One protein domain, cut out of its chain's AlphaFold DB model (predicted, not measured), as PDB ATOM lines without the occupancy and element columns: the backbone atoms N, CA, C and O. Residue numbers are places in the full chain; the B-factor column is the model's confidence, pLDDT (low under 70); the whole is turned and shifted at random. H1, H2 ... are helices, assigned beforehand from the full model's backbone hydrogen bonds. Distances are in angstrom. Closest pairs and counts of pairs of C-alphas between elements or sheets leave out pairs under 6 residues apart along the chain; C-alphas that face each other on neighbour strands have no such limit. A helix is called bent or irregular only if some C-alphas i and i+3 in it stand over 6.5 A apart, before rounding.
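This is residues 43 to 107 and 261 to 375 of the 376 residues of an uncharacterized protein of viral metagenome (UniProt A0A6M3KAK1). The model is a thin rod built along one very long helix, H4, whose arm H4a is the spine and whose shorter arm H4b turns off at one end beside H1. H2 and the hairpin of H5 and H6 run lengthwise beside H4a in a chain of contacts, H4a to H2 to H6 to H5, and residues 90 to 107 stick out beyond them. The printed part has 180 residues with six named helices, H1 to H6 in order, and no named strand; the class is all helix. It is extended, with a radius of gyration of the C-alphas of 28.8 A and spans of 111 by 25 by 21 A.

H1, residues 45 to 52, touches the arm H4b, residues 307 to 322, opposite ways at a shallow tilt of 16 degrees; the closest C-alphas, Met 49 and Val 310, are 6.5 A apart, and H4b touches with residues 307 to 314 alone. H2, residues 67 to 85, only just touches the arm H4a, residues 261 to 304, with 3 pairs of C-alphas within 8 A. The closest, Ile 70 and Lys 285, are 6.5 A apart, and the helices run opposite ways at a shallow tilt of 13 degrees. H3, residues 89 to 104, touches no helix. H4, residues 261 to 322, was assigned as one helix by its hydrogen bonds but is bent: C-alphas 304 and 307 are 7.2 A apart, and its arms stand at a steep tilt of 54 degrees. H4b is irregular, with C-alphas 318 and 321 6.6 A apart. H5, residues 340 to 348, and H6, residues 356 to 373, form a hairpin at a shallow tilt of 14 degrees; their closest C-alphas, Ala 348 and Gly 367, are 6.2 A apart. H6 also touches H2, with C-alphas 69 and 373 closest at 6.4 A. H5 and H4a are only just apart, at 8.2 A. Every O i to N i+4 pair is within hydrogen-bond range in H1, H2, H3 and H4a; the counts are 10 of 12 in H4b, 13 of 14 in H6 and 0 of 5 in H5, where O i to N i+3 gives 0 of 6.

H1 begins at C-alpha 45, (-77.600, -20.761, 7.601). H2 is 26.6 A long and H3 22.2 A. H4a, 64.2 A, begins at C-alpha 261, (-26.319, 5.396, -49.278); H4b is 23.2 A. H6, 25.0 A, ends at C-alpha 373, (-45.060, -16.248, -25.053).

The C-alphas farthest apart, Pro 107 and Gly 322, are 111.2 A apart. Residues 108 to 260 are not printed, and C-alphas 107 and 261 are 27.8 A apart across the cut. The links H1 to H2 and H4 to H5 are long. Mean pLDDT of the printed part is 73.5; residues 43, 104 to 107, 324 and 327 to 375 are under 70.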
ATOM      1  N   LYS A  43     -78.038 -28.210   6.085       66.38
ATOM      2  CA  LYS A  43     -77.221 -27.260   6.870       66.38
ATOM      3  C   LYS A  43     -78.002 -25.995   7.262       66.38
ATOM      4  O   LYS A  43     -78.588 -25.351   6.396       66.38
ATOM      5  N   SER A  44     -77.905 -25.569   8.528       77.12
ATOM      6  CA  SER A  44     -78.418 -24.259   8.967       77.12
ATOM      7  C   SER A  44     -77.623 -23.106   8.344       77.12
ATOM      8  O   SER A  44     -76.420 -23.230   8.086       77.12
ATOM      9  N   ILE A  45     -78.263 -21.947   8.164       78.12
ATOM     10  CA  ILE A  45     -77.600 -20.761   7.601       78.12
ATOM     11  C   ILE A  45     -76.422 -20.313   8.468       78.12
ATOM     12  O   ILE A  45     -75.383 -19.917   7.952       78.12
ATOM     13  N   THR A  46     -76.544 -20.453   9.789       79.31
ATOM     14  CA  THR A  46     -75.488 -20.147  10.762       79.31
ATOM     15  C   THR A  46     -74.264 -21.038  10.572       79.31
ATOM     16  O   THR A  46     -73.137 -20.548  10.619       79.31
ATOM     17  N   ALA A  47     -74.460 -22.329  10.286       79.69
ATOM     18  CA  ALA A  47     -73.371 -23.254   9.993       79.69
ATOM     19  C   ALA A  47     -72.698 -22.938   8.647       79.69
ATOM     20  O   ALA A  47     -71.472 -22.972   8.552       79.69
ATOM     21  N   VAL A  48     -73.482 -22.587   7.621       81.81
ATOM     22  CA  VAL A  48     -72.953 -22.178   6.308       81.81
ATOM     23  C   VAL A  48     -72.162 -20.872   6.418       81.81
ATOM     24  O   VAL A  48     -71.051 -20.795   5.902       81.81
ATOM     25  N   MET A  49     -72.682 -19.874   7.138       82.94
ATOM     26  CA  MET A  49     -71.998 -18.598   7.362       82.94
ATOM     27  C   MET A  49     -70.712 -18.781   8.168       82.94
ATOM     28  O   MET A  49     -69.668 -18.324   7.726       82.94
ATOM     29  N   ASN A  50     -70.740 -19.510   9.289       83.06
ATOM     30  CA  ASN A  50     -69.535 -19.767  10.089       83.06
ATOM     31  C   ASN A  50     -68.459 -20.538   9.311       83.06
ATOM     32  O   ASN A  50     -67.276 -20.333   9.553       83.06
ATOM     33  N   SER A  51     -68.858 -21.411   8.380       86.25
ATOM     34  CA  SER A  51     -67.920 -22.101   7.490       86.25
ATOM     35  C   SER A  51     -67.364 -21.200   6.384       86.25
ATOM     36  O   SER A  51     -66.304 -21.511   5.849       86.25
ATOM     37  N   ALA A  52     -68.084 -20.147   5.993       85.75
ATOM     38  CA  ALA A  52     -67.663 -19.207   4.956       85.75
ATOM     39  C   ALA A  52     -66.822 -18.049   5.519       85.75
ATOM     40  O   ALA A  52     -65.934 -17.553   4.826       85.75
ATOM     41  N   LEU A  53     -67.081 -17.637   6.765       87.88
ATOM     42  CA  LEU A  53     -66.317 -16.606   7.467       87.88
ATOM     43  C   LEU A  53     -64.854 -17.032   7.615       87.88
ATOM     44  O   LEU A  53     -64.556 -18.160   8.012       87.88
ATOM     45  N   GLY A  54     -63.937 -16.137   7.252       85.81
ATOM     46  CA  GLY A  54     -62.498 -16.417   7.231       85.81
ATOM     47  C   GLY A  54     -62.039 -17.425   6.164       85.81
ATOM     48  O   GLY A  54     -60.842 -17.672   6.052       85.81
ATOM     49  N   SER A  55     -62.954 -17.985   5.362       89.94
ATOM     50  CA  SER A  55     -62.660 -18.875   4.226       89.94
ATOM     51  C   SER A  55     -62.942 -18.165   2.903       89.94
ATOM     52  O   SER A  55     -63.702 -18.648   2.061       89.94
ATOM     53  N   SER A  56     -62.358 -16.977   2.747       86.00
ATOM     54  CA  SER A  56     -62.493 -16.186   1.528       86.00
ATOM     55  C   SER A  56     -61.934 -16.951   0.323       86.00
ATOM     56  O   SER A  56     -60.809 -17.453   0.386       86.00
ATOM     57  N   PRO A  57     -62.670 -17.031  -0.802       87.19
ATOM     58  CA  PRO A  57     -62.166 -17.642  -2.032       87.19
ATOM     59  C   PRO A  57     -61.044 -16.814  -2.678       87.19
ATOM     60  O   PRO A  57     -60.404 -17.284  -3.617       87.19
ATOM     61  N   TRP A  58     -60.828 -15.587  -2.199       89.00
ATOM     62  CA  TRP A  58     -59.770 -14.684  -2.640       89.00
ATOM     63  C   TRP A  58     -58.466 -14.893  -1.868       89.00
ATOM     64  O   TRP A  58     -57.410 -14.451  -2.320       89.00
ATOM     65  N   LEU A  59     -58.510 -15.626  -0.751       86.31
ATOM     66  CA  LEU A  59     -57.330 -15.974   0.024       86.31
ATOM     67  C   LEU A  59     -56.426 -16.902  -0.803       86.31
ATOM     68  O   LEU A  59     -56.720 -18.080  -0.999       86.31
ATOM     69  N   GLY A  60     -55.320 -16.353  -1.305       85.06
ATOM     70  CA  GLY A  60     -54.384 -17.053  -2.189       85.06
ATOM     71  C   GLY A  60     -54.660 -16.875  -3.685       85.06
ATOM     72  O   GLY A  60     -53.912 -17.418  -4.497       85.06
ATOM     73  N   ALA A  61     -55.680 -16.102  -4.065       88.19
ATOM     74  CA  ALA A  61     -55.777 -15.597  -5.427       88.19
ATOM     75  C   ALA A  61     -54.673 -14.551  -5.652       88.19
ATOM     76  O   ALA A  61     -54.433 -13.692  -4.806       88.19
ATOM     77  N   SER A  62     -54.008 -14.614  -6.799       87.38
ATOM     78  CA  SER A  62     -53.031 -13.614  -7.226       87.38
ATOM     79  C   SER A  62     -53.364 -13.152  -8.637       87.38
ATOM     80  O   SER A  62     -53.902 -13.923  -9.439       87.38
ATOM     81  N   ALA A  63     -53.038 -11.901  -8.955       88.69
ATOM     82  CA  ALA A  63     -53.049 -11.453 -10.337       88.69
ATOM     83  C   ALA A  63     -52.030 -12.240 -11.182       88.69
ATOM     84  O   ALA A  63     -51.125 -12.901 -10.664       88.69
ATOM     85  N   TYR A  64     -52.204 -12.174 -12.502       87.50
ATOM     86  CA  TYR A  64     -51.210 -12.660 -13.452       87.50
ATOM     87  C   TYR A  64     -49.931 -11.824 -13.332       87.50
ATOM     88  O   TYR A  64     -50.007 -10.603 -13.445       87.50
ATOM     89  N   ASP A  65     -48.786 -12.481 -13.139       87.12
ATOM     90  CA  ASP A  65     -47.470 -11.838 -13.097       87.12
ATOM     91  C   ASP A  65     -46.896 -11.700 -14.526       87.12
ATOM     92  O   ASP A  65     -46.561 -12.712 -15.156       87.12
ATOM     93  N   PRO A  66     -46.751 -10.473 -15.063       87.75
ATOM     94  CA  PRO A  66     -46.209 -10.241 -16.395       87.75
ATOM     95  C   PRO A  66     -44.669 -10.241 -16.446       87.75
ATOM     96  O   PRO A  66     -44.105  -9.977 -17.512       87.75
ATOM     97  N   SER A  67     -43.963 -10.511 -15.340       84.75
ATOM     98  CA  SER A  67     -42.499 -10.402 -15.248       84.75
ATOM     99  C   SER A  67     -41.754 -11.270 -16.269       84.75
ATOM    100  O   SER A  67     -40.806 -10.797 -16.899       84.75
ATOM    101  N   GLY A  68     -42.208 -12.506 -16.499       87.44
ATOM    102  CA  GLY A  68     -41.613 -13.437 -17.466       87.44
ATOM    103  C   GLY A  68     -41.682 -12.946 -18.922       87.44
ATOM    104  O   GLY A  68     -40.640 -12.843 -19.583       87.44
ATOM    105  N   PRO A  69     -42.878 -12.606 -19.444       79.94
ATOM    106  CA  PRO A  69     -43.023 -11.991 -20.763       79.94
ATOM    107  C   PRO A  69     -42.249 -10.677 -20.918       79.94
ATOM    108  O   PRO A  69     -41.602 -10.476 -21.946       79.94
ATOM    109  N   ILE A  70     -42.261  -9.806 -19.899       80.12
ATOM    110  CA  ILE A  70     -41.499  -8.546 -19.915       80.12
ATOM    111  C   ILE A  70     -39.999  -8.832 -20.061       80.12
ATOM    112  O   ILE A  70     -39.360  -8.257 -20.939       80.12
ATOM    113  N   ALA A  71     -39.446  -9.755 -19.268       84.75
ATOM    114  CA  ALA A  71     -38.033 -10.121 -19.342       84.75
ATOM    115  C   ALA A  71     -37.658 -10.740 -20.701       84.75
ATOM    116  O   ALA A  71     -36.592 -10.459 -21.244       84.75
ATOM    117  N   SER A  72     -38.548 -11.551 -21.284       80.00
ATOM    118  CA  SER A  72     -38.341 -12.147 -22.612       80.00
ATOM    119  C   SER A  72     -38.316 -11.086 -23.716       80.00
ATOM    120  O   SER A  72     -37.498 -11.154 -24.635       80.00
ATOM    121  N   TYR A  73     -39.192 -10.086 -23.614       80.00
ATOM    122  CA  TYR A  73     -39.218  -8.947 -24.521       80.00
ATOM    123  C   TYR A  73     -37.959  -8.073 -24.386       80.00
ATOM    124  O   TYR A  73     -37.347  -7.732 -25.396       80.00
ATOM    125  N   GLU A  74     -37.533  -7.761 -23.156       84.50
ATOM    126  CA  GLU A  74     -36.300  -7.002 -22.887       84.50
ATOM    127  C   GLU A  74     -35.063  -7.725 -23.440       84.50
ATOM    128  O   GLU A  74     -34.250  -7.115 -24.131       84.50
ATOM    129  N   ALA A  75     -34.969  -9.046 -23.263       83.88
ATOM    130  CA  ALA A  75     -33.885  -9.838 -23.841       83.88
ATOM    131  C   ALA A  75     -33.871  -9.791 -25.381       83.88
ATOM    132  O   ALA A  75     -32.804  -9.712 -25.992       83.88
ATOM    133  N   ALA A  76     -35.041  -9.817 -26.029       79.06
ATOM    134  CA  ALA A  76     -35.135  -9.710 -27.486       79.06
ATOM    135  C   ALA A  76     -34.699  -8.323 -27.995       79.06
ATOM    136  O   ALA A  76     -34.007  -8.225 -29.011       79.06
ATOM    137  N   VAL A  77     -35.067  -7.263 -27.272       81.69
ATOM    138  CA  VAL A  77     -34.601  -5.892 -27.519       81.69
ATOM    139  C   VAL A  77     -33.081  -5.801 -27.394       81.69
ATOM    140  O   VAL A  77     -32.434  -5.274 -28.299       81.69
ATOM    141  N   ASP A  78     -32.502  -6.347 -26.324       86.06
ATOM    142  CA  ASP A  78     -31.057  -6.309 -26.083       86.06
ATOM    143  C   ASP A  78     -30.282  -7.077 -27.160       86.06
ATOM    144  O   ASP A  78     -29.253  -6.606 -27.650       86.06
ATOM    145  N   MET A  79     -30.795  -8.233 -27.596       82.44
ATOM    146  CA  MET A  79     -30.225  -8.972 -28.727       82.44
ATOM    147  C   MET A  79     -30.235  -8.140 -30.010       82.44
ATOM    148  O   MET A  79     -29.250  -8.136 -30.749       82.44
ATOM    149  N   PHE A  80     -31.328  -7.426 -30.278       77.75
ATOM    150  CA  PHE A  80     -31.420  -6.557 -31.444       77.75
ATOM    151  C   PHE A  80     -30.456  -5.363 -31.345       77.75
ATOM    152  O   PHE A  80     -29.761  -5.051 -32.313       77.75
ATOM    153  N   ALA A  81     -30.337  -4.742 -30.168       84.00
ATOM    154  CA  ALA A  81     -29.368  -3.678 -29.913       84.00
ATOM    155  C   ALA A  81     -27.919  -4.163 -30.103       84.00
ATOM    156  O   ALA A  81     -27.102  -3.463 -30.704       84.00
ATOM    157  N   ALA A  82     -27.603  -5.383 -29.657       85.94
ATOM    158  CA  ALA A  82     -26.298  -6.002 -29.870       85.94
ATOM    159  C   ALA A  82     -26.020  -6.285 -31.356       85.94
ATOM    160  O   ALA A  82     -24.895  -6.080 -31.814       85.94
ATOM    161  N   MET A  83     -27.031  -6.707 -32.128       82.69
ATOM    162  CA  MET A  83     -26.903  -6.854 -33.584       82.69
ATOM    163  C   MET A  83     -26.593  -5.515 -34.256       82.69
ATOM    164  O   MET A  83     -25.670  -5.462 -35.062       82.69
ATOM    165  N   LEU A  84     -27.308  -4.441 -33.895       79.75
ATOM    166  CA  LEU A  84     -27.046  -3.083 -34.388       79.75
ATOM    167  C   LEU A  84     -25.620  -2.621 -34.065       79.75
ATOM    168  O   LEU A  84     -24.923  -2.127 -34.946       79.75
ATOM    169  N   ALA A  85     -25.161  -2.830 -32.828       85.56
ATOM    170  CA  ALA A  85     -23.814  -2.456 -32.400       85.56
ATOM    171  C   ALA A  85     -22.704  -3.237 -33.129       85.56
ATOM    172  O   ALA A  85     -21.581  -2.749 -33.240       85.56
ATOM    173  N   GLY A  86     -23.006  -4.440 -33.625       83.25
ATOM    174  CA  GLY A  86     -22.083  -5.247 -34.422       83.25
ATOM    175  C   GLY A  86     -21.928  -4.786 -35.875       83.25
ATOM    176  O   GLY A  86     -21.030  -5.271 -36.565       83.25
ATOM    177  N   VAL A  87     -22.775  -3.871 -36.365       81.94
ATOM    178  CA  VAL A  87     -22.679  -3.361 -37.737       81.94
ATOM    179  C   VAL A  87     -21.659  -2.219 -37.805       81.94
ATOM    180  O   VAL A  87     -21.962  -1.067 -37.508       81.94
ATOM    181  N   ASP A  88     -20.437  -2.539 -38.235       84.88
ATOM    182  CA  ASP A  88     -19.346  -1.578 -38.443       84.88
ATOM    183  C   ASP A  88     -19.242  -1.164 -39.926       84.88
ATOM    184  O   ASP A  88     -18.663  -1.871 -40.758       84.88
ATOM    185  N   PHE A  89     -19.836  -0.014 -40.275       77.00
ATOM    186  CA  PHE A  89     -19.847   0.507 -41.651       77.00
ATOM    187  C   PHE A  89     -18.456   0.791 -42.225       77.00
ATOM    188  O   PHE A  89     -18.222   0.380 -43.364       77.00
ATOM    189  N   PRO A  90     -17.533   1.458 -41.500       81.06
ATOM    190  CA  PRO A  90     -16.148   1.605 -41.940       81.06
ATOM    191  C   PRO A  90     -15.506   0.287 -42.388       81.06
ATOM    192  O   PRO A  90     -14.988   0.208 -43.503       81.06
ATOM    193  N   SER A  91     -15.609  -0.761 -41.567       83.81
ATOM    194  CA  SER A  91     -15.007  -2.065 -41.872       83.81
ATOM    195  C   SER A  91     -15.686  -2.769 -43.051       83.81
ATOM    196  O   SER A  91     -15.017  -3.343 -43.916       83.81
ATOM    197  N   LEU A  92     -17.019  -2.700 -43.142       79.12
ATOM    198  CA  LEU A  92     -17.760  -3.232 -44.291       79.12
ATOM    199  C   LEU A  92     -17.364  -2.526 -45.591       79.12
ATOM    200  O   LEU A  92     -17.153  -3.187 -46.610       79.12
ATOM    201  N   TRP A  93     -17.232  -1.198 -45.558       77.94
ATOM    202  CA  TRP A  93     -16.806  -0.412 -46.710       77.94
ATOM    203  C   TRP A  93     -15.409  -0.799 -47.181       77.94
ATOM    204  O   TRP A  93     -15.211  -1.019 -48.374       77.94
ATOM    205  N   GLU A  94     -14.454  -0.933 -46.263       84.25
ATOM    206  CA  GLU A  94     -13.088  -1.330 -46.599       84.25
ATOM    207  C   GLU A  94     -13.046  -2.716 -47.264       84.25
ATOM    208  O   GLU A  94     -12.363  -2.903 -48.276       84.25
ATOM    209  N   SER A  95     -13.843  -3.667 -46.770       81.50
ATOM    210  CA  SER A  95     -13.986  -4.999 -47.371       81.50
ATOM    211  C   SER A  95     -14.583  -4.943 -48.783       81.50
ATOM    212  O   SER A  95     -14.058  -5.568 -49.715       81.50
ATOM    213  N   PHE A  96     -15.656  -4.166 -48.978       76.94
ATOM    214  CA  PHE A  96     -16.260  -3.977 -50.299       76.94
ATOM    215  C   PHE A  96     -15.296  -3.298 -51.266       76.94
ATOM    216  O   PHE A  96     -15.140  -3.766 -52.392       76.94
ATOM    217  N   PHE A  97     -14.616  -2.241 -50.825       78.56
ATOM    218  CA  PHE A  97     -13.646  -1.519 -51.634       78.56
ATOM    219  C   PHE A  97     -12.480  -2.424 -52.040       78.56
ATOM    220  O   PHE A  97     -12.115  -2.471 -53.211       78.56
ATOM    221  N   THR A  98     -11.943  -3.203 -51.101       82.94
ATOM    222  CA  THR A  98     -10.847  -4.144 -51.368       82.94
ATOM    223  C   THR A  98     -11.264  -5.228 -52.362       82.94
ATOM    224  O   THR A  98     -10.531  -5.511 -53.307       82.94
ATOM    225  N   THR A  99     -12.460  -5.801 -52.202       76.38
ATOM    226  CA  THR A  99     -13.005  -6.809 -53.129       76.38
ATOM    227  C   THR A  99     -13.267  -6.222 -54.515       76.38
ATOM    228  O   THR A  99     -12.974  -6.838 -55.537       76.38
ATOM    229  N   ALA A 100     -13.801  -5.006 -54.574       71.00
ATOM    230  CA  ALA A 100     -14.046  -4.318 -55.829       71.00
ATOM    231  C   ALA A 100     -12.722  -4.028 -56.560       71.00
ATOM    232  O   ALA A 100     -12.608  -4.294 -57.755       71.00
ATOM    233  N   LYS A 101     -11.696  -3.591 -55.819       77.81
ATOM    234  CA  LYS A 101     -10.347  -3.327 -56.327       77.81
ATOM    235  C   LYS A 101      -9.673  -4.577 -56.907       77.81
ATOM    236  O   LYS A 101      -9.043  -4.493 -57.960       77.81
ATOM    237  N   THR A 102      -9.809  -5.735 -56.257       77.06
ATOM    238  CA  THR A 102      -9.243  -6.995 -56.770       77.06
ATOM    239  C   THR A 102      -9.957  -7.487 -58.027       77.06
ATOM    240  O   THR A 102      -9.294  -7.988 -58.930       77.06
ATOM    241  N   VAL A 103     -11.279  -7.305 -58.129       70.44
ATOM    242  CA  VAL A 103     -12.057  -7.685 -59.321       70.44
ATOM    243  C   VAL A 103     -11.733  -6.793 -60.525       70.44
ATOM    244  O   VAL A 103     -11.677  -7.296 -61.646       70.44
ATOM    245  N   THR A 104     -11.500  -5.492 -60.326       68.12
ATOM    246  CA  THR A 104     -11.174  -4.572 -61.433       68.12
ATOM    247  C   THR A 104      -9.733  -4.674 -61.926       68.12
ATOM    248  O   THR A 104      -9.450  -4.251 -63.043       68.12
ATOM    249  N   GLY A 105      -8.830  -5.239 -61.118       66.44
ATOM    250  CA  GLY A 105      -7.392  -5.216 -61.376       66.44
ATOM    251  C   GLY A 105      -6.771  -3.839 -61.109       66.44
ATOM    252  O   GLY A 105      -7.439  -2.806 -61.148       66.44
ATOM    253  N   GLU A 106      -5.475  -3.828 -60.802       66.44
ATOM    254  CA  GLU A 106      -4.651  -2.615 -60.874       66.44
ATOM    255  C   GLU A 106      -4.291  -2.381 -62.349       66.44
ATOM    256  O   GLU A 106      -4.031  -3.367 -63.052       66.44
ATOM    257  N   PRO A 107      -4.250  -1.133 -62.850       55.75
ATOM    258  CA  PRO A 107      -3.727  -0.842 -64.172       55.75
ATOM    259  C   PRO A 107      -2.254  -1.245 -64.177       55.75
ATOM    260  O   PRO A 107      -1.384  -0.525 -63.693       55.75
ATOM    261  N   LEU A 261     -25.134   4.579 -49.508       83.56
ATOM    262  CA  LEU A 261     -26.319   5.396 -49.278       83.56
ATOM    263  C   LEU A 261     -27.536   4.521 -48.952       83.56
ATOM    264  O   LEU A 261     -28.249   4.798 -47.989       83.56
ATOM    265  N   LYS A 262     -27.747   3.436 -49.709       83.69
ATOM    266  CA  LYS A 262     -28.823   2.471 -49.443       83.69
ATOM    267  C   LYS A 262     -28.667   1.800 -48.084       83.69
ATOM    268  O   LYS A 262     -29.660   1.679 -47.373       83.69
ATOM    269  N   SER A 263     -27.450   1.406 -47.708       76.44
ATOM    270  CA  SER A 263     -27.178   0.814 -46.396       76.44
ATOM    271  C   SER A 263     -27.470   1.807 -45.270       76.44
ATOM    272  O   SER A 263     -28.221   1.469 -44.363       76.44
ATOM    273  N   THR A 264     -26.997   3.052 -45.369       80.69
ATOM    274  CA  THR A 264     -27.272   4.104 -44.378       80.69
ATOM    275  C   THR A 264     -28.768   4.372 -44.224       80.69
ATOM    276  O   THR A 264     -29.260   4.451 -43.104       80.69
ATOM    277  N   ILE A 265     -29.513   4.462 -45.331       85.62
ATOM    278  CA  ILE A 265     -30.975   4.630 -45.296       85.62
ATOM    279  C   ILE A 265     -31.647   3.428 -44.621       85.62
ATOM    280  O   ILE A 265     -32.558   3.612 -43.815       85.62
ATOM    281  N   GLN A 266     -31.198   2.206 -44.918       84.00
ATOM    282  CA  GLN A 266     -31.703   1.005 -44.253       84.00
ATOM    283  C   GLN A 266     -31.440   1.045 -42.745       84.00
ATOM    284  O   GLN A 266     -32.351   0.742 -41.984       84.00
ATOM    285  N   ASN A 267     -30.259   1.479 -42.295       79.62
ATOM    286  CA  ASN A 267     -29.959   1.588 -40.861       79.62
ATOM    287  C   ASN A 267     -30.834   2.613 -40.163       79.62
ATOM    288  O   ASN A 267     -31.356   2.319 -39.097       79.62
ATOM    289  N   ILE A 268     -31.042   3.778 -40.779       83.81
ATOM    290  CA  ILE A 268     -31.948   4.795 -40.235       83.81
ATOM    291  C   ILE A 268     -33.350   4.194 -40.073       83.81
ATOM    292  O   ILE A 268     -33.957   4.326 -39.015       83.81
ATOM    293  N   ALA A 269     -33.840   3.454 -41.072       85.31
ATOM    294  CA  ALA A 269     -35.127   2.768 -40.974       85.31
ATOM    295  C   ALA A 269     -35.149   1.686 -39.871       85.31
ATOM    296  O   ALA A 269     -36.165   1.521 -39.191       85.31
ATOM    297  N   PHE A 270     -34.043   0.963 -39.662       79.50
ATOM    298  CA  PHE A 270     -33.910   0.000 -38.563       79.50
ATOM    299  C   PHE A 270     -33.899   0.678 -37.190       79.50
ATOM    300  O   PHE A 270     -34.590   0.209 -36.288       79.50
ATOM    301  N   GLU A 271     -33.170   1.780 -37.025       82.94
ATOM    302  CA  GLU A 271     -33.132   2.561 -35.785       82.94
ATOM    303  C   GLU A 271     -34.502   3.168 -35.461       82.94
ATOM    304  O   GLU A 271     -34.961   3.096 -34.320       82.94
ATOM    305  N   GLU A 272     -35.210   3.699 -36.462       88.19
ATOM    306  CA  GLU A 272     -36.585   4.179 -36.300       88.19
ATOM    307  C   GLU A 272     -37.536   3.054 -35.870       88.19
ATOM    308  O   GLU A 272     -38.373   3.238 -34.977       88.19
ATOM    309  N   SER A 273     -37.412   1.872 -36.486       83.50
ATOM    310  CA  SER A 273     -38.200   0.693 -36.120       83.50
ATOM    311  C   SER A 273     -37.901   0.244 -34.689       83.50
ATOM    312  O   SER A 273     -38.833  -0.013 -33.926       83.50
ATOM    313  N   TYR A 274     -36.628   0.230 -34.294       81.31
ATOM    314  CA  TYR A 274     -36.194  -0.100 -32.942       81.31
ATOM    315  C   TYR A 274     -36.744   0.862 -31.896       81.31
ATOM    316  O   TYR A 274     -37.346   0.429 -30.914       81.31
ATOM    317  N   ALA A 275     -36.601   2.169 -32.129       82.94
ATOM    318  CA  ALA A 275     -37.123   3.192 -31.235       82.94
ATOM    319  C   ALA A 275     -38.642   3.050 -31.061       82.94
ATOM    320  O   ALA A 275     -39.154   3.153 -29.945       82.94
ATOM    321  N   ARG A 276     -39.370   2.746 -32.144       85.81
ATOM    322  CA  ARG A 276     -40.815   2.491 -32.084       85.81
ATOM    323  C   ARG A 276     -41.146   1.250 -31.260       85.81
ATOM    324  O   ARG A 276     -42.007   1.335 -30.388       85.81
ATOM    325  N   ILE A 277     -40.464   0.131 -31.515       80.75
ATOM    326  CA  ILE A 277     -40.656  -1.117 -30.769       80.75
ATOM    327  C   ILE A 277     -40.418  -0.854 -29.283       80.75
ATOM    328  O   ILE A 277     -41.295  -1.160 -28.487       80.75
ATOM    329  N   MET A 278     -39.324  -0.182 -28.921       81.38
ATOM    330  CA  MET A 278     -39.002   0.179 -27.538       81.38
ATOM    331  C   MET A 278     -40.080   1.016 -26.849       81.38
ATOM    332  O   MET A 278     -40.431   0.762 -25.695       81.38
ATOM    333  N   ILE A 279     -40.625   2.018 -27.541       86.69
ATOM    334  CA  ILE A 279     -41.721   2.839 -27.010       86.69
ATOM    335  C   ILE A 279     -42.966   1.976 -26.770       86.69
ATOM    336  O   ILE A 279     -43.604   2.093 -25.721       86.69
ATOM    337  N   GLU A 280     -43.312   1.095 -27.711       84.69
ATOM    338  CA  GLU A 280     -44.463   0.199 -27.571       84.69
ATOM    339  C   GLU A 280     -44.263  -0.844 -26.470       84.69
ATOM    340  O   GLU A 280     -45.180  -1.059 -25.679       84.69
ATOM    341  N   GLY A 281     -43.068  -1.424 -26.353       80.75
ATOM    342  CA  GLY A 281     -42.709  -2.359 -25.291       80.75
ATOM    343  C   GLY A 281     -42.821  -1.744 -23.907       80.75
ATOM    344  O   GLY A 281     -43.480  -2.298 -23.031       80.75
ATOM    345  N   ASN A 282     -42.271  -0.540 -23.728       83.06
ATOM    346  CA  ASN A 282     -42.415   0.208 -22.481       83.06
ATOM    347  C   ASN A 282     -43.884   0.520 -22.171       83.06
ATOM    348  O   ASN A 282     -44.309   0.412 -21.021       83.06
ATOM    349  N   ARG A 283     -44.690   0.859 -23.185       88.94
ATOM    350  CA  ARG A 283     -46.129   1.077 -23.005       88.94
ATOM    351  C   ARG A 283     -46.843  -0.204 -22.564       88.94
ATOM    352  O   ARG A 283     -47.642  -0.141 -21.637       88.94
ATOM    353  N   ILE A 284     -46.549  -1.346 -23.190       83.62
ATOM    354  CA  ILE A 284     -47.119  -2.654 -22.826       83.62
ATOM    355  C   ILE A 284     -46.717  -3.029 -21.398       83.62
ATOM    356  O   ILE A 284     -47.582  -3.394 -20.612       83.62
ATOM    357  N   LYS A 285     -45.441  -2.852 -21.030       83.75
ATOM    358  CA  LYS A 285     -44.935  -3.080 -19.669       83.75
ATOM    359  C   LYS A 285     -45.695  -2.254 -18.631       83.75
ATOM    360  O   LYS A 285     -46.127  -2.794 -17.617       83.75
ATOM    361  N   ILE A 286     -45.889  -0.958 -18.889       89.62
ATOM    362  CA  ILE A 286     -46.636  -0.067 -17.987       89.62
ATOM    363  C   ILE A 286     -48.090  -0.528 -17.844       89.62
ATOM    364  O   ILE A 286     -48.605  -0.556 -16.730       89.62
ATOM    365  N   VAL A 287     -48.752  -0.891 -18.948       90.50
ATOM    366  CA  VAL A 287     -50.142  -1.370 -18.915       90.50
ATOM    367  C   VAL A 287     -50.246  -2.697 -18.163       90.50
ATOM    368  O   VAL A 287     -51.087  -2.804 -17.282       90.50
ATOM    369  N   ALA A 288     -49.362  -3.659 -18.432       82.25
ATOM    370  CA  ALA A 288     -49.374  -4.968 -17.784       82.25
ATOM    371  C   ALA A 288     -49.149  -4.871 -16.265       82.25
ATOM    372  O   ALA A 288     -49.916  -5.438 -15.496       82.25
ATOM    373  N   LEU A 289     -48.157  -4.085 -15.823       87.94
ATOM    374  CA  LEU A 289     -47.909  -3.852 -14.394       87.94
ATOM    375  C   LEU A 289     -49.057  -3.095 -13.723       87.94
ATOM    376  O   LEU A 289     -49.351  -3.303 -12.548       87.94
ATOM    377  N   LYS A 290     -49.709  -2.183 -14.450       92.31
ATOM    378  CA  LYS A 290     -50.896  -1.504 -13.938       92.31
ATOM    379  C   LYS A 290     -52.058  -2.486 -13.784       92.31
ATOM    380  O   LYS A 290     -52.682  -2.486 -12.733       92.31
ATOM    381  N   GLU A 291     -52.328  -3.320 -14.789       89.50
ATOM    382  CA  GLU A 291     -53.388  -4.336 -14.739       89.50
ATOM    383  C   GLU A 291     -53.156  -5.340 -13.606       89.50
ATOM    384  O   GLU A 291     -54.091  -5.641 -12.868       89.50
ATOM    385  N   GLU A 292     -51.917  -5.794 -13.409       88.50
ATOM    386  CA  GLU A 292     -51.543  -6.641 -12.274       88.50
ATOM    387  C   GLU A 292     -51.870  -5.960 -10.935       88.50
ATOM    388  O   GLU A 292     -52.541  -6.547 -10.084       88.50
ATOM    389  N   ASN A 293     -51.446  -4.704 -10.756       90.94
ATOM    390  CA  ASN A 293     -51.711  -3.946  -9.532       90.94
ATOM    391  C   ASN A 293     -53.209  -3.681  -9.317       90.94
ATOM    392  O   ASN A 293     -53.696  -3.835  -8.199       90.94
ATOM    393  N   ASP A 294     -53.951  -3.316 -10.363       89.62
ATOM    394  CA  ASP A 294     -55.393  -3.061 -10.289       89.62
ATOM    395  C   ASP A 294     -56.159  -4.347  -9.912       89.62
ATOM    396  O   ASP A 294     -57.065  -4.313  -9.072       89.62
ATOM    397  N   VAL A 295     -55.767  -5.502 -10.465       88.00
ATOM    398  CA  VAL A 295     -56.358  -6.804 -10.121       88.00
ATOM    399  C   VAL A 295     -55.974  -7.227  -8.705       88.00
ATOM    400  O   VAL A 295     -56.853  -7.651  -7.960       88.00
ATOM    401  N   ASN A 296     -54.715  -7.067  -8.292       88.69
ATOM    402  CA  ASN A 296     -54.284  -7.360  -6.921       88.69
ATOM    403  C   ASN A 296     -55.026  -6.491  -5.892       88.69
ATOM    404  O   ASN A 296     -55.473  -7.004  -4.868       88.69
ATOM    405  N   ASN A 297     -55.227  -5.202  -6.185       90.75
ATOM    406  CA  ASN A 297     -56.036  -4.313  -5.351       90.75
ATOM    407  C   ASN A 297     -57.493  -4.788  -5.285       90.75
ATOM    408  O   ASN A 297     -58.057  -4.854  -4.199       90.75
ATOM    409  N   THR A 298     -58.077  -5.187  -6.420       89.56
ATOM    410  CA  THR A 298     -59.450  -5.720  -6.463       89.56
ATOM    411  C   THR A 298     -59.582  -7.008  -5.646       89.56
ATOM    412  O   THR A 298     -60.539  -7.157  -4.894       89.56
ATOM    413  N   ILE A 299     -58.615  -7.928  -5.749       88.75
ATOM    414  CA  ILE A 299     -58.573  -9.160  -4.947       88.75
ATOM    415  C   ILE A 299     -58.499  -8.816  -3.455       88.75
ATOM    416  O   ILE A 299     -59.251  -9.383  -2.671       88.75
ATOM    417  N   GLY A 300     -57.639  -7.870  -3.063       90.38
ATOM    418  CA  GLY A 300     -57.515  -7.432  -1.671       90.38
ATOM    419  C   GLY A 300     -58.771  -6.743  -1.130       90.38
ATOM    420  O   GLY A 300     -59.150  -6.971   0.017       90.38
ATOM    421  N   GLU A 301     -59.446  -5.930  -1.947       91.12
ATOM    422  CA  GLU A 301     -60.728  -5.313  -1.591       91.12
ATOM    423  C   GLU A 301     -61.830  -6.363  -1.402       91.12
ATOM    424  O   GLU A 301     -62.552  -6.318  -0.407       91.12
ATOM    425  N   GLU A 302     -61.955  -7.317  -2.327       88.25
ATOM    426  CA  GLU A 302     -62.953  -8.390  -2.255       88.25
ATOM    427  C   GLU A 302     -62.672  -9.364  -1.101       88.25
ATOM    428  O   GLU A 302     -63.609  -9.826  -0.451       88.25
ATOM    429  N   ASP A 303     -61.401  -9.631  -0.791       90.62
ATOM    430  CA  ASP A 303     -60.998 -10.419   0.377       90.62
ATOM    431  C   ASP A 303     -61.359  -9.707   1.688       90.62
ATOM    432  O   ASP A 303     -62.020 -10.279   2.555       90.62
ATOM    433  N   ALA A 304     -61.022  -8.417   1.807       90.81
ATOM    434  CA  ALA A 304     -61.336  -7.616   2.988       90.81
ATOM    435  C   ALA A 304     -62.849  -7.419   3.194       90.81
ATOM    436  O   ALA A 304     -63.318  -7.294   4.329       90.81
ATOM    437  N   LEU A 305     -63.626  -7.377   2.106       90.69
ATOM    438  CA  LEU A 305     -65.083  -7.253   2.142       90.69
ATOM    439  C   LEU A 305     -65.805  -8.602   2.211       90.69
ATOM    440  O   LEU A 305     -67.021  -8.599   2.418       90.69
ATOM    441  N   TRP A 306     -65.102  -9.730   2.076       89.94
ATOM    442  CA  TRP A 306     -65.710 -11.058   1.993       89.94
ATOM    443  C   TRP A 306     -66.622 -11.350   3.181       89.94
ATOM    444  O   TRP A 306     -67.808 -11.628   2.997       89.94
ATOM    445  N   ASP A 307     -66.101 -11.213   4.401       88.31
ATOM    446  CA  ASP A 307     -66.865 -11.495   5.617       88.31
ATOM    447  C   ASP A 307     -68.103 -10.589   5.714       88.31
ATOM    448  O   ASP A 307     -69.198 -11.049   6.043       88.31
ATOM    449  N   LEU A 308     -67.971  -9.309   5.343       89.12
ATOM    450  CA  LEU A 308     -69.094  -8.368   5.300       89.12
ATOM    451  C   LEU A 308     -70.129  -8.766   4.235       89.12
ATOM    452  O   LEU A 308     -71.329  -8.642   4.474       89.12
ATOM    453  N   GLY A 309     -69.682  -9.273   3.086       87.19
ATOM    454  CA  GLY A 309     -70.535  -9.813   2.031       87.19
ATOM    455  C   GLY A 309     -71.300 -11.059   2.481       87.19
ATOM    456  O   GLY A 309     -72.503 -11.156   2.234       87.19
ATOM    457  N   VAL A 310     -70.647 -11.965   3.216       85.62
ATOM    458  CA  VAL A 310     -71.288 -13.128   3.851       85.62
ATOM    459  C   VAL A 310     -72.352 -12.668   4.851       85.62
ATOM    460  O   VAL A 310     -73.482 -13.163   4.815       85.62
ATOM    461  N   PHE A 311     -72.048 -11.670   5.691       86.94
ATOM    462  CA  PHE A 311     -73.031 -11.074   6.601       86.94
ATOM    463  C   PHE A 311     -74.190 -10.404   5.862       86.94
ATOM    464  O   PHE A 311     -75.339 -10.584   6.261       86.94
ATOM    465  N   GLN A 312     -73.928  -9.671   4.777       87.31
ATOM    466  CA  GLN A 312     -74.972  -9.032   3.976       87.31
ATOM    467  C   GLN A 312     -75.875 -10.073   3.304       87.31
ATOM    468  O   GLN A 312     -77.095  -9.920   3.324       87.31
ATOM    469  N   ALA A 313     -75.307 -11.141   2.743       84.75
ATOM    470  CA  ALA A 313     -76.070 -12.232   2.145       84.75
ATOM    471  C   ALA A 313     -76.951 -12.940   3.186       84.75
ATOM    472  O   ALA A 313     -78.142 -13.148   2.944       84.75
ATOM    473  N   GLY A 314     -76.401 -13.229   4.371       83.06
ATOM    474  CA  GLY A 314     -77.160 -13.785   5.494       83.06
ATOM    475  C   GLY A 314     -78.279 -12.852   5.967       83.06
ATOM    476  O   GLY A 314     -79.423 -13.276   6.111       83.06
ATOM    477  N   ALA A 315     -77.986 -11.561   6.140       84.38
ATOM    478  CA  ALA A 315     -78.970 -10.558   6.544       84.38
ATOM    479  C   ALA A 315     -80.087 -10.386   5.504       84.38
ATOM    480  O   ALA A 315     -81.255 -10.301   5.872       84.38
ATOM    481  N   ASN A 316     -79.753 -10.396   4.212       82.62
ATOM    482  CA  ASN A 316     -80.721 -10.336   3.120       82.62
ATOM    483  C   ASN A 316     -81.647 -11.554   3.099       82.62
ATOM    484  O   ASN A 316     -82.846 -11.401   2.870       82.62
ATOM    485  N   LEU A 317     -81.113 -12.750   3.364       81.19
ATOM    486  CA  LEU A 317     -81.928 -13.957   3.486       81.19
ATOM    487  C   LEU A 317     -82.932 -13.824   4.640       81.19
ATOM    488  O   LEU A 317     -84.117 -14.106   4.462       81.19
ATOM    489  N   LEU A 318     -82.483 -13.330   5.797       80.81
ATOM    490  CA  LEU A 318     -83.340 -13.113   6.968       80.81
ATOM    491  C   LEU A 318     -84.372 -11.998   6.749       80.81
ATOM    492  O   LEU A 318     -85.510 -12.104   7.206       80.81
ATOM    493  N   ALA A 319     -83.998 -10.940   6.033       82.44
ATOM    494  CA  ALA A 319     -84.867  -9.810   5.730       82.44
ATOM    495  C   ALA A 319     -85.844 -10.084   4.572       82.44
ATOM    496  O   ALA A 319     -86.816  -9.340   4.406       82.44
ATOM    497  N   GLY A 320     -85.645 -11.164   3.807       76.25
ATOM    498  CA  GLY A 320     -86.529 -11.581   2.716       76.25
ATOM    499  C   GLY A 320     -87.987 -11.771   3.151       76.25
ATOM    500  O   GLY A 320     -88.894 -11.394   2.413       76.25
ATOM    501  N   ALA A 321     -88.229 -12.237   4.383       70.25
ATOM    502  CA  ALA A 321     -89.579 -12.354   4.950       70.25
ATOM    503  C   ALA A 321     -90.250 -10.989   5.225       70.25
ATOM    504  O   ALA A 321     -91.477 -10.883   5.227       70.25
ATOM    505  N   GLY A 322     -89.454  -9.939   5.439       71.31
ATOM    506  CA  GLY A 322     -89.910  -8.566   5.676       71.31
ATOM    507  C   GLY A 322     -89.911  -7.669   4.434       71.31
ATOM    508  O   GLY A 322     -90.265  -6.499   4.543       71.31
ATOM    509  N   GLY A 323     -89.503  -8.183   3.267       72.06
ATOM    510  CA  GLY A 323     -89.442  -7.431   2.006       72.06
ATOM    511  C   GLY A 323     -88.300  -6.409   1.902       72.06
ATOM    512  O   GLY A 323     -88.254  -5.645   0.941       72.06
ATOM    513  N   GLY A 324     -87.373  -6.380   2.865       66.69
ATOM    514  CA  GLY A 324     -86.257  -5.433   2.907       66.69
ATOM    515  C   GLY A 324     -84.941  -6.066   2.465       66.69
ATOM    516  O   GLY A 324     -84.096  -6.339   3.306       66.69
ATOM    517  N   VAL A 325     -84.747  -6.314   1.169       74.31
ATOM    518  CA  VAL A 325     -83.461  -6.820   0.654       74.31
ATOM    519  C   VAL A 325     -82.588  -5.636   0.232       74.31
ATOM    520  O   VAL A 325     -82.989  -4.840  -0.616       74.31
ATOM    521  N   ALA A 326     -81.389  -5.512   0.805       75.38
ATOM    522  CA  ALA A 326     -80.393  -4.545   0.353       75.38
ATOM    523  C   ALA A 326     -79.642  -5.120  -0.854       75.38
ATOM    524  O   ALA A 326     -79.176  -6.258  -0.806       75.38
ATOM    525  N   GLY A 327     -79.494  -4.349  -1.934       67.50
ATOM    526  CA  GLY A 327     -78.768  -4.807  -3.122       67.50
ATOM    527  C   GLY A 327     -77.351  -5.262  -2.760       67.50
ATOM    528  O   GLY A 327     -76.557  -4.472  -2.248       67.50
ATOM    529  N   SER A 328     -77.032  -6.535  -2.997       63.72
ATOM    530  CA  SER A 328     -75.646  -6.999  -2.936       63.72
ATOM    531  C   SER A 328     -74.875  -6.301  -4.051       63.72
ATOM    532  O   SER A 328     -75.337  -6.313  -5.196       63.72
ATOM    533  N   LYS A 329     -73.712  -5.707  -3.752       63.28
ATOM    534  CA  LYS A 329     -72.794  -5.289  -4.816       63.28
ATOM    535  C   LYS A 329     -72.493  -6.531  -5.654       63.28
ATOM    536  O   LYS A 329     -71.952  -7.504  -5.145       63.28
ATOM    537  N   THR A 330     -72.899  -6.530  -6.918       54.91
ATOM    538  CA  THR A 330     -72.448  -7.531  -7.883       54.91
ATOM    539  C   THR A 330     -70.936  -7.407  -7.974       54.91
ATOM    540  O   THR A 330     -70.455  -6.377  -8.447       54.91
ATOM    541  N   SER A 331     -70.199  -8.415  -7.495       55.41
ATOM    542  CA  SER A 331     -68.748  -8.457  -7.672       55.41
ATOM    543  C   SER A 331     -68.486  -8.443  -9.176       55.41
ATOM    544  O   SER A 331     -68.866  -9.386  -9.885       55.41
ATOM    545  N   ASN A 332     -67.883  -7.373  -9.684       55.69
ATOM    546  CA  ASN A 332     -67.412  -7.322 -11.059       55.69
ATOM    547  C   ASN A 332     -66.185  -8.228 -11.138       55.69
ATOM    548  O   ASN A 332     -65.061  -7.758 -11.013       55.69
ATOM    549  N   LYS A 333     -66.403  -9.541 -11.293       56.53
ATOM    550  CA  LYS A 333     -65.309 -10.496 -11.480       56.53
ATOM    551  C   LYS A 333     -64.468 -10.029 -12.675       56.53
ATOM    552  O   LYS A 333     -65.021  -9.925 -13.775       56.53
ATOM    553  N   PRO A 334     -63.169  -9.745 -12.494       53.66
ATOM    554  CA  PRO A 334     -62.302  -9.381 -13.602       53.66
ATOM    555  C   PRO A 334     -62.249 -10.541 -14.603       53.66
ATOM    556  O   PRO A 334     -61.967 -11.681 -14.234       53.66
ATOM    557  N   ASN A 335     -62.548 -10.276 -15.874       49.69
ATOM    558  CA  ASN A 335     -62.499 -11.280 -16.938       49.69
ATOM    559  C   ASN A 335     -61.037 -11.457 -17.392       49.69
ATOM    560  O   ASN A 335     -60.615 -10.920 -18.414       49.69
ATOM    561  N   VAL A 336     -60.261 -12.201 -16.599       53.16
ATOM    562  CA  VAL A 336     -58.804 -12.408 -16.757       53.16
ATOM    563  C   VAL A 336     -58.417 -12.947 -18.149       53.16
ATOM    564  O   VAL A 336     -57.334 -12.662 -18.648       53.16
ATOM    565  N   ALA A 337     -59.317 -13.651 -18.843       42.78
ATOM    566  CA  ALA A 337     -59.034 -14.259 -20.147       42.78
ATOM    567  C   ALA A 337     -59.081 -13.295 -21.359       42.78
ATOM    568  O   ALA A 337     -58.604 -13.662 -22.431       42.78
ATOM    569  N   MET A 338     -59.644 -12.082 -21.238       44.25
ATOM    570  CA  MET A 338     -59.785 -11.163 -22.387       44.25
ATOM    571  C   MET A 338     -58.585 -10.226 -22.616       44.25
ATOM    572  O   MET A 338     -58.445  -9.729 -23.732       44.25
ATOM    573  N   SER A 339     -57.718  -9.993 -21.620       50.59
ATOM    574  CA  SER A 339     -56.611  -9.017 -21.744       50.59
ATOM    575  C   SER A 339     -55.372  -9.593 -22.452       50.59
ATOM    576  O   SER A 339     -54.715  -8.916 -23.240       50.59
ATOM    577  N   VAL A 340     -55.092 -10.889 -22.273       50.66
ATOM    578  CA  VAL A 340     -53.855 -11.532 -22.768       50.66
ATOM    579  C   VAL A 340     -53.875 -11.787 -24.286       50.66
ATOM    580  O   VAL A 340     -52.844 -11.716 -24.954       50.66
ATOM    581  N   LEU A 341     -55.053 -12.007 -24.880       43.62
ATOM    582  CA  LEU A 341     -55.174 -12.363 -26.303       43.62
ATOM    583  C   LEU A 341     -54.939 -11.177 -27.264       43.62
ATOM    584  O   LEU A 341     -54.601 -11.380 -28.430       43.62
ATOM    585  N   GLY A 342     -55.106  -9.936 -26.789       43.56
ATOM    586  CA  GLY A 342     -54.958  -8.723 -27.605       43.56
ATOM    587  C   GLY A 342     -53.505  -8.315 -27.879       43.56
ATOM    588  O   GLY A 342     -53.230  -7.703 -28.910       43.56
ATOM    589  N   GLY A 343     -52.567  -8.682 -26.998       51.47
ATOM    590  CA  GLY A 343     -51.148  -8.322 -27.122       51.47
ATOM    591  C   GLY A 343     -50.353  -9.216 -28.082       51.47
ATOM    592  O   GLY A 343     -49.477  -8.733 -28.799       51.47
ATOM    593  N   ALA A 344     -50.695 -10.505 -28.166       46.50
ATOM    594  CA  ALA A 344     -49.921 -11.498 -28.919       46.50
ATOM    595  C   ALA A 344     -50.060 -11.379 -30.452       46.50
ATOM    596  O   ALA A 344     -49.125 -11.699 -31.187       46.50
ATOM    597  N   MET A 345     -51.188 -10.873 -30.969       48.16
ATOM    598  CA  MET A 345     -51.405 -10.772 -32.423       48.16
ATOM    599  C   MET A 345     -50.665  -9.603 -33.096       48.16
ATOM    600  O   MET A 345     -50.465  -9.639 -34.309       48.16
ATOM    601  N   SER A 346     -50.229  -8.580 -32.351       51.72
ATOM    602  CA  SER A 346     -49.630  -7.375 -32.951       51.72
ATOM    603  C   SER A 346     -48.148  -7.538 -33.325       51.72
ATOM    604  O   SER A 346     -47.686  -6.897 -34.267       51.72
ATOM    605  N   GLY A 347     -47.386  -8.398 -32.639       47.53
ATOM    606  CA  GLY A 347     -45.936  -8.513 -32.878       47.53
ATOM    607  C   GLY A 347     -45.530  -9.481 -34.000       47.53
ATOM    608  O   GLY A 347     -44.467  -9.314 -34.589       47.53
ATOM    609  N   ALA A 348     -46.375 -10.453 -34.369       46.38
ATOM    610  CA  ALA A 348     -46.059 -11.405 -35.444       46.38
ATOM    611  C   ALA A 348     -46.197 -10.794 -36.856       46.38
ATOM    612  O   ALA A 348     -45.519 -11.219 -37.789       46.38
ATOM    613  N   ALA A 349     -47.033  -9.762 -37.020       46.84
ATOM    614  CA  ALA A 349     -47.270  -9.116 -38.314       46.84
ATOM    615  C   ALA A 349     -46.170  -8.111 -38.718       46.84
ATOM    616  O   ALA A 349     -46.001  -7.834 -39.905       46.84
ATOM    617  N   ALA A 350     -45.396  -7.584 -37.761       49.75
ATOM    618  CA  ALA A 350     -44.371  -6.569 -38.021       49.75
ATOM    619  C   ALA A 350     -43.035  -7.147 -38.538       49.75
ATOM    620  O   ALA A 350     -42.301  -6.461 -39.245       49.75
ATOM    621  N   GLY A 351     -42.720  -8.414 -38.237       43.50
ATOM    622  CA  GLY A 351     -41.422  -9.020 -38.575       43.50
ATOM    623  C   GLY A 351     -41.247  -9.446 -40.041       43.50
ATOM    624  O   GLY A 351     -40.123  -9.668 -40.480       43.50
ATOM    625  N   GLY A 352     -42.333  -9.565 -40.814       44.09
ATOM    626  CA  GLY A 352     -42.298 -10.162 -42.157       44.09
ATOM    627  C   GLY A 352     -42.020  -9.205 -43.321       44.09
ATOM    628  O   GLY A 352     -41.696  -9.669 -44.411       44.09
ATOM    629  N   THR A 353     -42.153  -7.888 -43.141       45.44
ATOM    630  CA  THR A 353     -42.264  -6.954 -44.282       45.44
ATOM    631  C   THR A 353     -41.055  -6.047 -44.520       45.44
ATOM    632  O   THR A 353     -41.031  -5.378 -45.550       45.44
ATOM    633  N   VAL A 354     -40.043  -6.012 -43.639       44.38
ATOM    634  CA  VAL A 354     -39.110  -4.861 -43.623       44.38
ATOM    635  C   VAL A 354     -37.679  -5.118 -44.141       44.38
ATOM    636  O   VAL A 354     -37.072  -4.165 -44.614       44.38
ATOM    637  N   ALA A 355     -37.096  -6.329 -44.125       39.41
ATOM    638  CA  ALA A 355     -35.620  -6.361 -44.011       39.41
ATOM    639  C   ALA A 355     -34.777  -7.451 -44.728       39.41
ATOM    640  O   ALA A 355     -33.604  -7.629 -44.390       39.41
ATOM    641  N   GLY A 356     -35.277  -8.164 -45.743       48.06
ATOM    642  CA  GLY A 356     -34.433  -9.115 -46.505       48.06
ATOM    643  C   GLY A 356     -33.828 -10.248 -45.635       48.06
ATOM    644  O   GLY A 356     -34.425 -10.595 -44.616       48.06
ATOM    645  N   PRO A 357     -32.674 -10.861 -45.989       44.41
ATOM    646  CA  PRO A 357     -32.129 -12.019 -45.259       44.41
ATOM    647  C   PRO A 357     -31.765 -11.722 -43.792       44.41
ATOM    648  O   PRO A 357     -31.906 -12.601 -42.946       44.41
ATOM    649  N   TYR A 358     -31.380 -10.485 -43.463       46.16
ATOM    650  CA  TYR A 358     -31.156 -10.056 -42.075       46.16
ATOM    651  C   TYR A 358     -32.476  -9.818 -41.321       46.16
ATOM    652  O   TYR A 358     -32.596 -10.168 -40.149       46.16
ATOM    653  N   GLY A 359     -33.511  -9.335 -42.014       47.25
ATOM    654  CA  GLY A 359     -34.877  -9.249 -41.492       47.25
ATOM    655  C   GLY A 359     -35.492 -10.598 -41.149       47.25
ATOM    656  O   GLY A 359     -36.214 -10.703 -40.164       47.25
ATOM    657  N   ALA A 360     -35.163 -11.642 -41.911       50.72
ATOM    658  CA  ALA A 360     -35.605 -13.001 -41.620       50.72
ATOM    659  C   ALA A 360     -34.993 -13.545 -40.318       50.72
ATOM    660  O   ALA A 360     -35.683 -14.228 -39.568       50.72
ATOM    661  N   ALA A 361     -33.733 -13.211 -40.011       47.81
ATOM    662  CA  ALA A 361     -33.090 -13.612 -38.759       47.81
ATOM    663  C   ALA A 361     -33.697 -12.884 -37.548       47.81
ATOM    664  O   ALA A 361     -34.043 -13.521 -36.555       47.81
ATOM    665  N   VAL A 362     -33.908 -11.569 -37.654       49.03
ATOM    666  CA  VAL A 362     -34.559 -10.769 -36.601       49.03
ATOM    667  C   VAL A 362     -36.022 -11.186 -36.411       49.03
ATOM    668  O   VAL A 362     -36.471 -11.379 -35.283       49.03
ATOM    669  N   GLY A 363     -36.754 -11.411 -37.506       47.69
ATOM    670  CA  GLY A 363     -38.127 -11.914 -37.488       47.69
ATOM    671  C   GLY A 363     -38.241 -13.335 -36.931       47.69
ATOM    672  O   GLY A 363     -39.225 -13.642 -36.267       47.69
ATOM    673  N   ALA A 364     -37.227 -14.186 -37.126       53.31
ATOM    674  CA  ALA A 364     -37.173 -15.516 -36.526       53.31
ATOM    675  C   ALA A 364     -36.910 -15.463 -35.015       53.31
ATOM    676  O   ALA A 364     -37.541 -16.212 -34.276       53.31
ATOM    677  N   VAL A 365     -36.038 -14.567 -34.536       50.09
ATOM    678  CA  VAL A 365     -35.770 -14.402 -33.094       50.09
ATOM    679  C   VAL A 365     -36.978 -13.793 -32.380       50.09
ATOM    680  O   VAL A 365     -37.431 -14.343 -31.380       50.09
ATOM    681  N   LEU A 366     -37.563 -12.721 -32.925       47.81
ATOM    682  CA  LEU A 366     -38.790 -12.122 -32.387       47.81
ATOM    683  C   LEU A 366     -39.982 -13.082 -32.493       47.81
ATOM    684  O   LEU A 366     -40.752 -13.202 -31.548       47.81
ATOM    685  N   GLY A 367     -40.113 -13.809 -33.604       49.38
ATOM    686  CA  GLY A 367     -41.148 -14.825 -33.799       49.38
ATOM    687  C   GLY A 367     -41.002 -16.019 -32.855       49.38
ATOM    688  O   GLY A 367     -42.005 -16.521 -32.359       49.38
ATOM    689  N   ALA A 368     -39.774 -16.442 -32.544       49.31
ATOM    690  CA  ALA A 368     -39.505 -17.495 -31.568       49.31
ATOM    691  C   ALA A 368     -39.772 -17.026 -30.129       49.31
ATOM    692  O   ALA A 368     -40.419 -17.747 -29.373       49.31
ATOM    693  N   ALA A 369     -39.351 -15.808 -29.769       44.75
ATOM    694  CA  ALA A 369     -39.641 -15.211 -28.463       44.75
ATOM    695  C   ALA A 369     -41.155 -15.027 -28.250       44.75
ATOM    696  O   ALA A 369     -41.691 -15.364 -27.198       44.75
ATOM    697  N   MET A 370     -41.871 -14.578 -29.282       48.41
ATOM    698  CA  MET A 370     -43.328 -14.416 -29.260       48.41
ATOM    699  C   MET A 370     -44.087 -15.750 -29.302       48.41
ATOM    700  O   MET A 370     -45.119 -15.888 -28.649       48.41
ATOM    701  N   GLY A 371     -43.582 -16.750 -30.029       44.25
ATOM    702  CA  GLY A 371     -44.141 -18.107 -30.052       44.25
ATOM    703  C   GLY A 371     -44.020 -18.819 -28.701       44.25
ATOM    704  O   GLY A 371     -44.938 -19.527 -28.287       44.25
ATOM    705  N   LEU A 372     -42.934 -18.566 -27.967       41.31
ATOM    706  CA  LEU A 372     -42.778 -18.989 -26.572       41.31
ATOM    707  C   LEU A 372     -43.767 -18.279 -25.631       41.31
ATOM    708  O   LEU A 372     -44.372 -18.946 -24.802       41.31
ATOM    709  N   MET A 373     -44.030 -16.979 -25.818       43.41
ATOM    710  CA  MET A 373     -45.060 -16.248 -25.053       43.41
ATOM    711  C   MET A 373     -46.506 -16.676 -25.368       43.41
ATOM    712  O   MET A 373     -47.398 -16.441 -24.567       43.41
ATOM    713  N   SER A 374     -46.755 -17.299 -26.524       40.66
ATOM    714  CA  SER A 374     -48.067 -17.846 -26.907       40.66
ATOM    715  C   SER A 374     -48.319 -19.258 -26.364       40.66
ATOM    716  O   SER A 374     -49.428 -19.772 -26.525       40.66
ATOM    717  N   SER A 375     -47.300 -19.925 -25.815       37.19
ATOM    718  CA  SER A 375     -47.373 -21.336 -25.406       37.19
ATOM    719  C   SER A 375     -47.241 -21.564 -23.893       37.19
ATOM    720  O   SER A 375     -47.240 -22.719 -23.464       37.19
TER     721      SER A 375